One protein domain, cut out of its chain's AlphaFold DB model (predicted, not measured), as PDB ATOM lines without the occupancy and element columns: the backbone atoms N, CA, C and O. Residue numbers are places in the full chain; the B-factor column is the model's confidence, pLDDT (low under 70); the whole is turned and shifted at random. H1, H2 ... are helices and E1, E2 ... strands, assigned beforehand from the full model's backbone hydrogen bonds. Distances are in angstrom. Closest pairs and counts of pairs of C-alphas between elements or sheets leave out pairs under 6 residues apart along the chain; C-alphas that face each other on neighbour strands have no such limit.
ATOM      1  N   GLY A  34     -34.285 -10.518 -82.759       92.88
ATOM      2  CA  GLY A  34     -35.075  -9.688 -81.847       92.88
ATOM      3  C   GLY A  34     -35.879 -10.495 -80.827       92.88
ATOM      4  O   GLY A  34     -35.980 -10.086 -79.671       92.88
ATOM      5  N   PHE A  35     -36.378 -11.676 -81.200       97.50
ATOM      6  CA  PHE A  35     -37.077 -12.574 -80.277       97.50
ATOM      7  C   PHE A  35     -36.137 -13.143 -79.218       97.50
ATOM      8  O   PHE A  35     -36.499 -13.182 -78.042       97.50
ATOM      9  N   ALA A  36     -34.903 -13.489 -79.598       96.38
ATOM     10  CA  ALA A  36     -33.878 -13.916 -78.645       96.38
ATOM     11  C   ALA A  36     -33.533 -12.798 -77.651       96.38
ATOM     12  O   ALA A  36     -33.466 -13.041 -76.446       96.38
ATOM     13  N   ALA A  37     -33.366 -11.566 -78.141       95.50
ATOM     14  CA  ALA A  37     -33.070 -10.410 -77.298       95.50
ATOM     15  C   ALA A  37     -34.216 -10.104 -76.316       95.50
ATOM     16  O   ALA A  37     -33.970  -9.920 -75.122       95.50
ATOM     17  N   LEU A  38     -35.469 -10.112 -76.785       97.69
ATOM     18  CA  LEU A  38     -36.631  -9.871 -75.928       97.69
ATOM     19  C   LEU A  38     -36.807 -10.990 -74.888       97.69
ATOM     20  O   LEU A  38     -36.988 -10.704 -73.705       97.69
ATOM     21  N   ARG A  39     -36.661 -12.261 -75.288       97.44
ATOM     22  CA  ARG A  39     -36.678 -13.408 -74.364       97.44
ATOM     23  C   ARG A  39     -35.559 -13.342 -73.325       97.44
ATOM     24  O   ARG A  39     -35.772 -13.767 -72.192       97.44
ATOM     25  N   ALA A  40     -34.376 -12.850 -73.684       96.62
ATOM     26  CA  ALA A  40     -33.273 -12.689 -72.739       96.62
ATOM     27  C   ALA A  40     -33.560 -11.594 -71.698       96.62
ATOM     28  O   ALA A  40     -33.168 -11.736 -70.543       96.62
ATOM     29  N   ALA A  41     -34.266 -10.527 -72.087       97.38
ATOM     30  CA  ALA A  41     -34.625  -9.434 -71.187       97.38
ATOM     31  C   ALA A  41     -35.763  -9.791 -70.213       97.38
ATOM     32  O   ALA A  41     -35.765  -9.318 -69.079       97.38
ATOM     33  N   ILE A  42     -36.730 -10.611 -70.643       97.88
ATOM     34  CA  ILE A  42     -37.909 -10.995 -69.845       97.88
ATOM     35  C   ILE A  42     -38.170 -12.518 -69.884       97.88
ATOM     36  O   ILE A  42     -39.228 -12.963 -70.343       97.88
ATOM     37  N   PRO A  43     -37.218 -13.339 -69.399       97.75
ATOM     38  CA  PRO A  43     -37.231 -14.792 -69.572       97.75
ATOM     39  C   PRO A  43     -38.473 -15.471 -68.990       97.75
ATOM     40  O   PRO A  43     -39.132 -16.243 -69.685       97.75
ATOM     41  N   ASP A  44     -38.828 -15.120 -67.754       97.12
ATOM     42  CA  ASP A  44     -39.953 -15.722 -67.031       97.12
ATOM     43  C   ASP A  44     -41.316 -15.292 -67.593       97.12
ATOM     44  O   ASP A  44     -42.317 -15.974 -67.392       97.12
ATOM     45  N   VAL A  45     -41.357 -14.164 -68.312       98.06
ATOM     46  CA  VAL A  45     -42.582 -13.623 -68.915       98.06
ATOM     47  C   VAL A  45     -42.916 -14.351 -70.214       98.06
ATOM     48  O   VAL A  45     -44.052 -14.785 -70.412       98.06
ATOM     49  N   VAL A  46     -41.921 -14.477 -71.098       98.19
ATOM     50  CA  VAL A  46     -42.075 -15.096 -72.420       98.19
ATOM     51  C   VAL A  46     -42.181 -16.618 -72.302       98.19
ATOM     52  O   VAL A  46     -42.996 -17.229 -72.996       98.19
ATOM     53  N   GLY A  47     -41.399 -17.231 -71.408       96.50
ATOM     54  CA  GLY A  47     -41.368 -18.679 -71.215       96.50
ATOM     55  C   GLY A  47     -40.691 -19.435 -72.363       96.50
ATOM     56  O   GLY A  47     -39.852 -18.888 -73.079       96.50
ATOM     57  N   GLU A  48     -41.026 -20.708 -72.529       95.50
ATOM     58  CA  GLU A  48     -40.386 -21.580 -73.518       95.50
ATOM     59  C   GLU A  48     -41.018 -21.412 -74.899       95.50
ATOM     60  O   GLU A  48     -42.198 -21.074 -75.019       95.50
ATOM     61  N   CYS A  49     -40.243 -21.635 -75.958       94.75
ATOM     62  CA  CYS A  49     -40.789 -21.613 -77.309       94.75
ATOM     63  C   CYS A  49     -41.715 -22.830 -77.512       94.75
ATOM     64  O   CYS A  49     -41.482 -23.906 -76.957       94.75
ATOM     65  N   LEU A  50     -42.761 -22.669 -78.323       95.38
ATOM     66  CA  LEU A  50     -43.652 -23.764 -78.729       95.38
ATOM     67  C   LEU A  50     -43.544 -24.085 -80.222       95.38
ATOM     68  O   LEU A  50     -43.823 -25.212 -80.631       95.38
ATOM     69  N   THR A  51     -43.135 -23.112 -81.034       94.19
ATOM     70  CA  THR A  51     -43.027 -23.234 -82.490       94.19
ATOM     71  C   THR A  51     -41.714 -22.646 -83.003       94.19
ATOM     72  O   THR A  51     -40.988 -21.946 -82.288       94.19
ATOM     73  N   ALA A  52     -41.395 -22.944 -84.263       94.19
ATOM     74  CA  ALA A  52     -40.407 -22.173 -85.003       94.19
ATOM     75  C   ALA A  52     -40.975 -20.788 -85.345       94.19
ATOM     76  O   ALA A  52     -42.171 -20.653 -85.621       94.19
ATOM     77  N   GLU A  53     -40.104 -19.779 -85.377       94.69
ATOM     78  CA  GLU A  53     -40.445 -18.477 -85.950       94.69
ATOM     79  C   GLU A  53     -40.963 -18.657 -87.385       94.69
ATOM     80  O   GLU A  53     -40.350 -19.354 -88.202       94.69
ATOM     81  N   HIS A  54     -42.101 -18.042 -87.688       93.75
ATOM     82  CA  HIS A  54     -42.741 -18.113 -88.994       93.75
ATOM     83  C   HIS A  54     -43.259 -16.739 -89.420       93.75
ATOM     84  O   HIS A  54     -43.627 -15.914 -88.586       93.75
ATOM     85  N   HIS A  55     -43.300 -16.498 -90.733       93.69
ATOM     86  CA  HIS A  55     -43.739 -15.220 -91.286       93.69
ATOM     87  C   HIS A  55     -45.150 -15.296 -91.860       93.69
ATOM     88  O   HIS A  55     -45.561 -16.320 -92.410       93.69
ATOM     89  N   ASP A  56     -45.886 -14.197 -91.744       85.44
ATOM     90  CA  ASP A  56     -47.139 -14.008 -92.462       85.44
ATOM     91  C   ASP A  56     -46.910 -13.527 -93.908       85.44
ATOM     92  O   ASP A  56     -45.783 -13.296 -94.347       85.44
ATOM     93  N   GLU A  57     -47.993 -13.381 -94.672       81.31
ATOM     94  CA  GLU A  57     -47.930 -12.988 -96.086       81.31
ATOM     95  C   GLU A  57     -47.344 -11.586 -96.322       81.31
ATOM     96  O   GLU A  57     -46.860 -11.305 -97.417       81.31
ATOM     97  N   VAL A  58     -47.374 -10.703 -95.316       75.88
ATOM     98  CA  VAL A  58     -46.789  -9.354 -95.392       75.88
ATOM     99  C   VAL A  58     -45.366  -9.308 -94.815       75.88
ATOM    100  O   VAL A  58     -44.662  -8.303 -94.945       75.88
ATOM    101  N   GLY A  59     -44.889 -10.430 -94.273       85.56
ATOM    102  CA  GLY A  59     -43.530 -10.637 -93.795       85.56
ATOM    103  C   GLY A  59     -43.323 -10.353 -92.308       85.56
ATOM    104  O   GLY A  59     -42.168 -10.345 -91.881       85.56
ATOM    105  N   ASN A  60     -44.378 -10.139 -91.518       91.00
ATOM    106  CA  ASN A  60     -44.256 -10.045 -90.060       91.00
ATOM    107  C   ASN A  60     -43.885 -11.410 -89.488       91.00
ATOM    108  O   ASN A  60     -44.398 -12.422 -89.962       91.00
ATOM    109  N   ALA A  61     -43.033 -11.442 -88.466       95.12
ATOM    110  CA  ALA A  61     -42.622 -12.685 -87.823       95.12
ATOM    111  C   ALA A  61     -43.469 -12.965 -86.577       95.12
ATOM    112  O   ALA A  61     -43.817 -12.050 -85.827       95.12
ATOM    113  N   ARG A  62     -43.783 -14.240 -86.349       96.81
ATOM    114  CA  ARG A  62     -44.572 -14.751 -85.228       96.81
ATOM    115  C   ARG A  62     -43.907 -15.979 -84.628       96.81
ATOM    116  O   ARG A  62     -43.360 -16.807 -85.355       96.81
ATOM    117  N   GLN A  63     -43.974 -16.102 -83.307       97.44
ATOM    118  CA  GLN A  63     -43.553 -17.308 -82.604       97.44
ATOM    119  C   GLN A  63     -44.374 -17.496 -81.329       97.44
ATOM    120  O   GLN A  63     -44.375 -16.640 -80.441       97.44
ATOM    121  N   GLU A  64     -45.086 -18.614 -81.236       97.12
ATOM    122  CA  GLU A  64     -45.844 -18.994 -80.052       97.12
ATOM    123  C   GLU A  64     -44.907 -19.480 -78.940       97.12
ATOM    124  O   GLU A  64     -43.942 -20.215 -79.173       97.12
ATOM    125  N   THR A  65     -45.214 -19.086 -77.707       97.62
ATOM    126  CA  THR A  65     -44.458 -19.439 -76.499       97.62
ATOM    127  C   THR A  65     -45.399 -19.911 -75.394       97.62
ATOM    128  O   THR A  65     -46.619 -19.796 -75.515       97.62
ATOM    129  N   THR A  66     -44.869 -20.462 -74.302       97.00
ATOM    130  CA  THR A  66     -45.702 -20.921 -73.178       97.00
ATOM    131  C   THR A  66     -46.374 -19.768 -72.431       97.00
ATOM    132  O   THR A  66     -47.471 -19.952 -71.892       97.00
ATOM    133  N   GLY A  67     -45.717 -18.601 -72.383       97.06
ATOM    134  CA  GLY A  67     -46.073 -17.485 -71.509       97.06
ATOM    135  C   GLY A  67     -45.916 -17.831 -70.021       97.06
ATOM    136  O   GLY A  67     -45.945 -18.999 -69.626       97.06
ATOM    137  N   TRP A  68     -45.780 -16.817 -69.169       97.12
ATOM    138  CA  TRP A  68     -45.586 -16.995 -67.720       97.12
ATOM    139  C   TRP A  68     -46.711 -17.772 -67.021       97.12
ATOM    140  O   TRP A  68     -46.483 -18.460 -66.029       97.12
ATOM    141  N   HIS A  69     -47.940 -17.674 -67.533       95.19
ATOM    142  CA  HIS A  69     -49.113 -18.350 -66.975       95.19
ATOM    143  C   HIS A  69     -49.383 -19.725 -67.612       95.19
ATOM    144  O   HIS A  69     -50.401 -20.345 -67.301       95.19
ATOM    145  N   GLY A  70     -48.544 -20.182 -68.549       94.56
ATOM    146  CA  GLY A  70     -48.675 -21.492 -69.197       94.56
ATOM    147  C   GLY A  70     -49.927 -21.668 -70.068       94.56
ATOM    148  O   GLY A  70     -50.342 -22.796 -70.316       94.56
ATOM    149  N   LYS A  71     -50.557 -20.573 -70.516       95.19
ATOM    150  CA  LYS A  71     -51.744 -20.602 -71.406       95.19
ATOM    151  C   LYS A  71     -51.426 -20.111 -72.819       95.19
ATOM    152  O   LYS A  71     -52.342 -19.819 -73.580       95.19
ATOM    153  N   GLY A  72     -50.143 -20.018 -73.146       94.56
ATOM    154  CA  GLY A  72     -49.665 -19.488 -74.407       94.56
ATOM    155  C   GLY A  72     -49.263 -18.020 -74.315       94.56
ATOM    156  O   GLY A  72     -49.630 -17.297 -73.392       94.56
ATOM    157  N   GLY A  73     -48.512 -17.594 -75.313       97.25
ATOM    158  CA  GLY A  73     -48.164 -16.213 -75.586       97.25
ATOM    159  C   GLY A  73     -47.601 -16.113 -76.997       97.25
ATOM    160  O   GLY A  73     -47.326 -17.131 -77.637       97.25
ATOM    161  N   LEU A  74     -47.472 -14.893 -77.501       98.12
ATOM    162  CA  LEU A  74     -47.028 -14.643 -78.866       98.12
ATOM    163  C   LEU A  74     -45.917 -13.602 -78.869       98.12
ATOM    164  O   LEU A  74     -46.137 -12.458 -78.469       98.12
ATOM    165  N   LEU A  75     -44.745 -13.994 -79.361       98.25
ATOM    166  CA  LEU A  75     -43.742 -13.056 -79.844       98.25
ATOM    167  C   LEU A  75     -44.118 -12.602 -81.250       98.25
ATOM    168  O   LEU A  75     -44.500 -13.410 -82.100       98.25
ATOM    169  N   TYR A  76     -44.010 -11.301 -81.479       96.31
ATOM    170  CA  TYR A  76     -44.403 -10.666 -82.721       96.31
ATOM    171  C   TYR A  76     -43.403  -9.592 -83.125       96.31
ATOM    172  O   TYR A  76     -43.031  -8.737 -82.318       96.31
ATOM    173  N   TRP A  77     -42.974  -9.643 -84.382       95.62
ATOM    174  CA  TRP A  77     -42.163  -8.613 -85.012       95.62
ATOM    175  C   TRP A  77     -42.902  -8.078 -86.227       95.62
ATOM    176  O   TRP A  77     -43.220  -8.826 -87.157       95.62
ATOM    177  N   ARG A  78     -43.158  -6.774 -86.222       90.50
ATOM    178  CA  ARG A  78     -43.756  -6.073 -87.349       90.50
ATOM    179  C   ARG A  78     -42.665  -5.581 -88.282       90.50
ATOM    180  O   ARG A  78     -41.794  -4.805 -87.897       90.50
ATOM    181  N   LYS A  79     -42.753  -5.993 -89.544       86.38
ATOM    182  CA  LYS A  79     -41.803  -5.585 -90.583       86.38
ATOM    183  C   LYS A  79     -41.876  -4.091 -90.896       86.38
ATOM    184  O   LYS A  79     -40.865  -3.498 -91.256       86.38
ATOM    185  N   ALA A  80     -43.067  -3.505 -90.794       78.44
ATOM    186  CA  ALA A  80     -43.343  -2.140 -91.239       78.44
ATOM    187  C   ALA A  80     -42.597  -1.065 -90.428       78.44
ATOM    188  O   ALA A  80     -42.173  -0.062 -90.986       78.44
ATOM    189  N   ASP A  81     -42.433  -1.287 -89.126       79.81
ATOM    190  CA  ASP A  81     -41.950  -0.300 -88.153       79.81
ATOM    191  C   ASP A  81     -40.851  -0.863 -87.231       79.81
ATOM    192  O   ASP A  81     -40.398  -0.186 -86.309       79.81
ATOM    193  N   ASN A  82     -40.417  -2.108 -87.470       88.31
ATOM    194  CA  ASN A  82     -39.468  -2.847 -86.637       88.31
ATOM    195  C   ASN A  82     -39.925  -2.995 -85.168       88.31
ATOM    196  O   ASN A  82     -39.105  -3.205 -84.267       88.31
ATOM    197  N   TRP A  83     -41.231  -2.895 -84.907       91.88
ATOM    198  CA  TRP A  83     -41.794  -3.077 -83.575       91.88
ATOM    199  C   TRP A  83     -41.690  -4.550 -83.175       91.88
ATOM    200  O   TRP A  83     -42.177  -5.433 -83.882       91.88
ATOM    201  N   THR A  84     -41.047  -4.824 -82.040       96.00
ATOM    202  CA  THR A  84     -40.900  -6.178 -81.485       96.00
ATOM    203  C   THR A  84     -41.576  -6.237 -80.128       96.00
ATOM    204  O   THR A  84     -41.276  -5.423 -79.251       96.00
ATOM    205  N   GLY A  85     -42.434  -7.228 -79.915       96.81
ATOM    206  CA  GLY A  85     -43.100  -7.399 -78.636       96.81
ATOM    207  C   GLY A  85     -43.529  -8.826 -78.347       96.81
ATOM    208  O   GLY A  85     -43.537  -9.693 -79.213       96.81
ATOM    209  N   PHE A  86     -43.893  -9.046 -77.092       98.19
ATOM    210  CA  PHE A  86     -44.535 -10.246 -76.586       98.19
ATOM    211  C   PHE A  86     -45.919  -9.868 -76.057       98.19
ATOM    212  O   PHE A  86     -46.050  -8.857 -75.365       98.19
ATOM    213  N   THR A  87     -46.946 -10.670 -76.325       97.31
ATOM    214  CA  THR A  87     -48.244 -10.532 -75.657       97.31
ATOM    215  C   THR A  87     -48.736 -11.853 -75.093       97.31
ATOM    216  O   THR A  87     -48.602 -12.906 -75.714       97.31
ATOM    217  N   ASP A  88     -49.351 -11.770 -73.917       95.69
ATOM    218  CA  ASP A  88     -50.037 -12.878 -73.253       95.69
ATOM    219  C   ASP A  88     -51.567 -12.832 -73.483       95.69
ATOM    220  O   ASP A  88     -52.344 -13.543 -72.852       95.69
ATOM    221  N   GLY A  89     -52.017 -11.956 -74.390       92.06
ATOM    222  CA  GLY A  89     -53.429 -11.704 -74.679       92.06
ATOM    223  C   GLY A  89     -54.083 -10.660 -73.767       92.06
ATOM    224  O   GLY A  89     -55.116 -10.104 -74.143       92.06
ATOM    225  N   TYR A  90     -53.469 -10.312 -72.632       92.25
ATOM    226  CA  TYR A  90     -53.942  -9.261 -71.725       92.25
ATOM    227  C   TYR A  90     -53.002  -8.048 -71.681       92.25
ATOM    228  O   TYR A  90     -53.450  -6.898 -71.741       92.25
ATOM    229  N   ARG A  91     -51.695  -8.297 -71.606       96.00
ATOM    230  CA  ARG A  91     -50.619  -7.308 -71.554       96.00
ATOM    231  C   ARG A  91     -49.672  -7.508 -72.738       96.00
ATOM    232  O   ARG A  91     -49.516  -8.609 -73.271       96.00
ATOM    233  N   THR A  92     -49.048  -6.416 -73.165       96.62
ATOM    234  CA  THR A  92     -47.988  -6.407 -74.174       96.62
ATOM    235  C   THR A  92     -46.701  -5.898 -73.535       96.62
ATOM    236  O   THR A  92     -46.720  -4.884 -72.835       96.62
ATOM    237  N   TRP A  93     -45.593  -6.581 -73.803       97.94
ATOM    238  CA  TRP A  93     -44.230  -6.170 -73.484       97.94
ATOM    239  C   TRP A  93     -43.510  -5.828 -74.779       97.94
ATOM    240  O   TRP A  93     -43.520  -6.624 -75.711       97.94
ATOM    241  N   ILE A  94     -42.904  -4.651 -74.843       96.62
ATOM    242  CA  ILE A  94     -42.383  -4.065 -76.078       96.62
ATOM    243  C   ILE A  94     -40.895  -3.815 -75.904       96.62
ATOM    244  O   ILE A  94     -40.486  -3.190 -74.920       96.62
ATOM    245  N   ALA A  95     -40.097  -4.286 -76.859       95.81
ATOM    246  CA  ALA A  95     -38.681  -3.964 -76.920       95.81
ATOM    247  C   ALA A  95     -38.507  -2.480 -77.272       95.81
ATOM    248  O   ALA A  95     -39.040  -1.992 -78.267       95.81
ATOM    249  N   VAL A  96     -37.741  -1.768 -76.454       93.12
ATOM    250  CA  VAL A  96     -37.349  -0.372 -76.669       93.12
ATOM    251  C   VAL A  96     -35.829  -0.259 -76.600       93.12
ATOM    252  O   VAL A  96     -35.148  -1.181 -76.153       93.12
ATOM    253  N   ARG A  97     -35.273   0.882 -77.029       89.38
ATOM    254  CA  ARG A  97     -33.815   1.097 -77.119       89.38
ATOM    255  C   ARG A  97     -33.056   0.733 -75.835       89.38
ATOM    256  O   ARG A  97     -31.966   0.183 -75.927       89.38
ATOM    257  N   ASP A  98     -33.639   1.018 -74.670       89.19
ATOM    258  CA  ASP A  98     -33.014   0.806 -73.356       89.19
ATOM    259  C   ASP A  98     -33.730  -0.266 -72.506       89.19
ATOM    260  O   ASP A  98     -33.723  -0.191 -71.278       89.19
ATOM    261  N   GLY A  99     -34.365  -1.264 -73.132       94.12
ATOM    262  CA  GLY A  99     -34.927  -2.417 -72.419       94.12
ATOM    263  C   GLY A  99     -36.327  -2.805 -72.878       94.12
ATOM    264  O   GLY A  99     -36.598  -2.906 -74.072       94.12
ATOM    265  N   VAL A 100     -37.213  -3.067 -71.915       97.50
ATOM    266  CA  VAL A 100     -38.580  -3.534 -72.170       97.50
ATOM    267  C   VAL A 100     -39.558  -2.721 -71.339       97.50
ATOM    268  O   VAL A 100     -39.400  -2.587 -70.127       97.50
ATOM    269  N   VAL A 101     -40.594  -2.208 -71.988       96.88
ATOM    270  CA  VAL A 101     -41.736  -1.565 -71.324       96.88
ATOM    271  C   VAL A 101     -42.975  -2.432 -71.487       96.88
ATOM    272  O   VAL A 101     -43.029  -3.274 -72.380       96.88
ATOM    273  N   SER A 102     -43.978  -2.254 -70.628       96.62
ATOM    274  CA  SER A 102     -45.227  -3.013 -70.735       96.62
ATOM    275  C   SER A 102     -46.459  -2.142 -70.536       96.62
ATOM    276  O   SER A 102     -46.415  -1.158 -69.799       96.62
ATOM    277  N   ARG A 103     -47.561  -2.540 -71.171       95.81
ATOM    278  CA  ARG A 103     -48.874  -1.874 -71.112       95.81
ATOM    279  C   ARG A 103     -50.006  -2.870 -71.351       95.81
ATOM    280  O   ARG A 103     -49.758  -3.960 -71.870       95.81
ATOM    281  N   LEU A 104     -51.243  -2.519 -71.000       92.94
ATOM    282  CA  LEU A 104     -52.392  -3.364 -71.347       92.94
ATOM    283  C   LEU A 104     -52.565  -3.447 -72.871       92.94
ATOM    284  O   LEU A 104     -52.193  -2.533 -73.608       92.94
ATOM    285  N   ASN A 105     -53.167  -4.528 -73.368       86.31
ATOM    286  CA  ASN A 105     -53.462  -4.674 -74.799       86.31
ATOM    287  C   ASN A 105     -54.447  -3.611 -75.317       86.31
ATOM    288  O   ASN A 105     -54.457  -3.313 -76.511       86.31
TER     289      ASN A 105
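AT A GLANCE: This is residues 34 to 105 of the 280 residues of an uncharacterized protein of Chloroflexi bacterium (UniProt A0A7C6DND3). Five strands, E1 to E5, make one strongly twisted wall, with the helix H1 slantwise over one face. The short helix H2 only grazes the sheet, and after it residues 47 to 60, with no named element, loop past the edge strand E1. Of 72 printed residues, two named helices come first along the chain, then five named strands, E1 E2 E3 E4 E5, in that order across the sheet too, antiparallel throughout. The class is mixed, helices and strands; the whole is compact, with a radius of gyration of the C-alphas of 11.2 A, and spans 30 by 27 by 22 A.

HOW THE PARTS SIT: Start with E1, residues 61 to 65, E2, 73 to 77, E3, 84 to 87, E4, 91 to 96, and E5, 99 to 104: a meander, each strand the antiparallel neighbour of the one before. Within hydrogen-bond range, find N 63 and O 75 at 3.0 A, N 76 and O 85 at 2.8 A, N 86 and O 93 at 2.8 A, and N 94 and O 101 at 2.8 A. H1, residues 34 to 41, is on the sheet at a height of 7.8 A, only just over E3 and E4, with 3 of its C-alphas falling on each. On the local plane its line and that of E3 stand at 56 degrees; their closest C-alphas, those of Gly 34 and Thr 84, are 6.8 A apart. H2, residues 43 to 46, is close to H1 but not clearly touching, the closest C-alphas being those of Arg 39 and Val 46, 6.0 A. In H1 every O i to N i+4 pair is within hydrogen-bond range; H2 is too short for one.

IN THESE COORDINATES: Find C-alpha 34 at (-35.075, -9.688, -81.847), where H1 begins its 10.7 A. E4 covers 15.8 A, and E5 17.5 A to C-alpha 104 at (-52.392, -3.364, -71.347).

THE WHOLE: The C-alphas farthest apart, of Glu 57 and Asp 98, are 30.5 A apart. The link from H2 to E1 is long; the printed part has no cut, and no printed residue is under 70 in pLDDT.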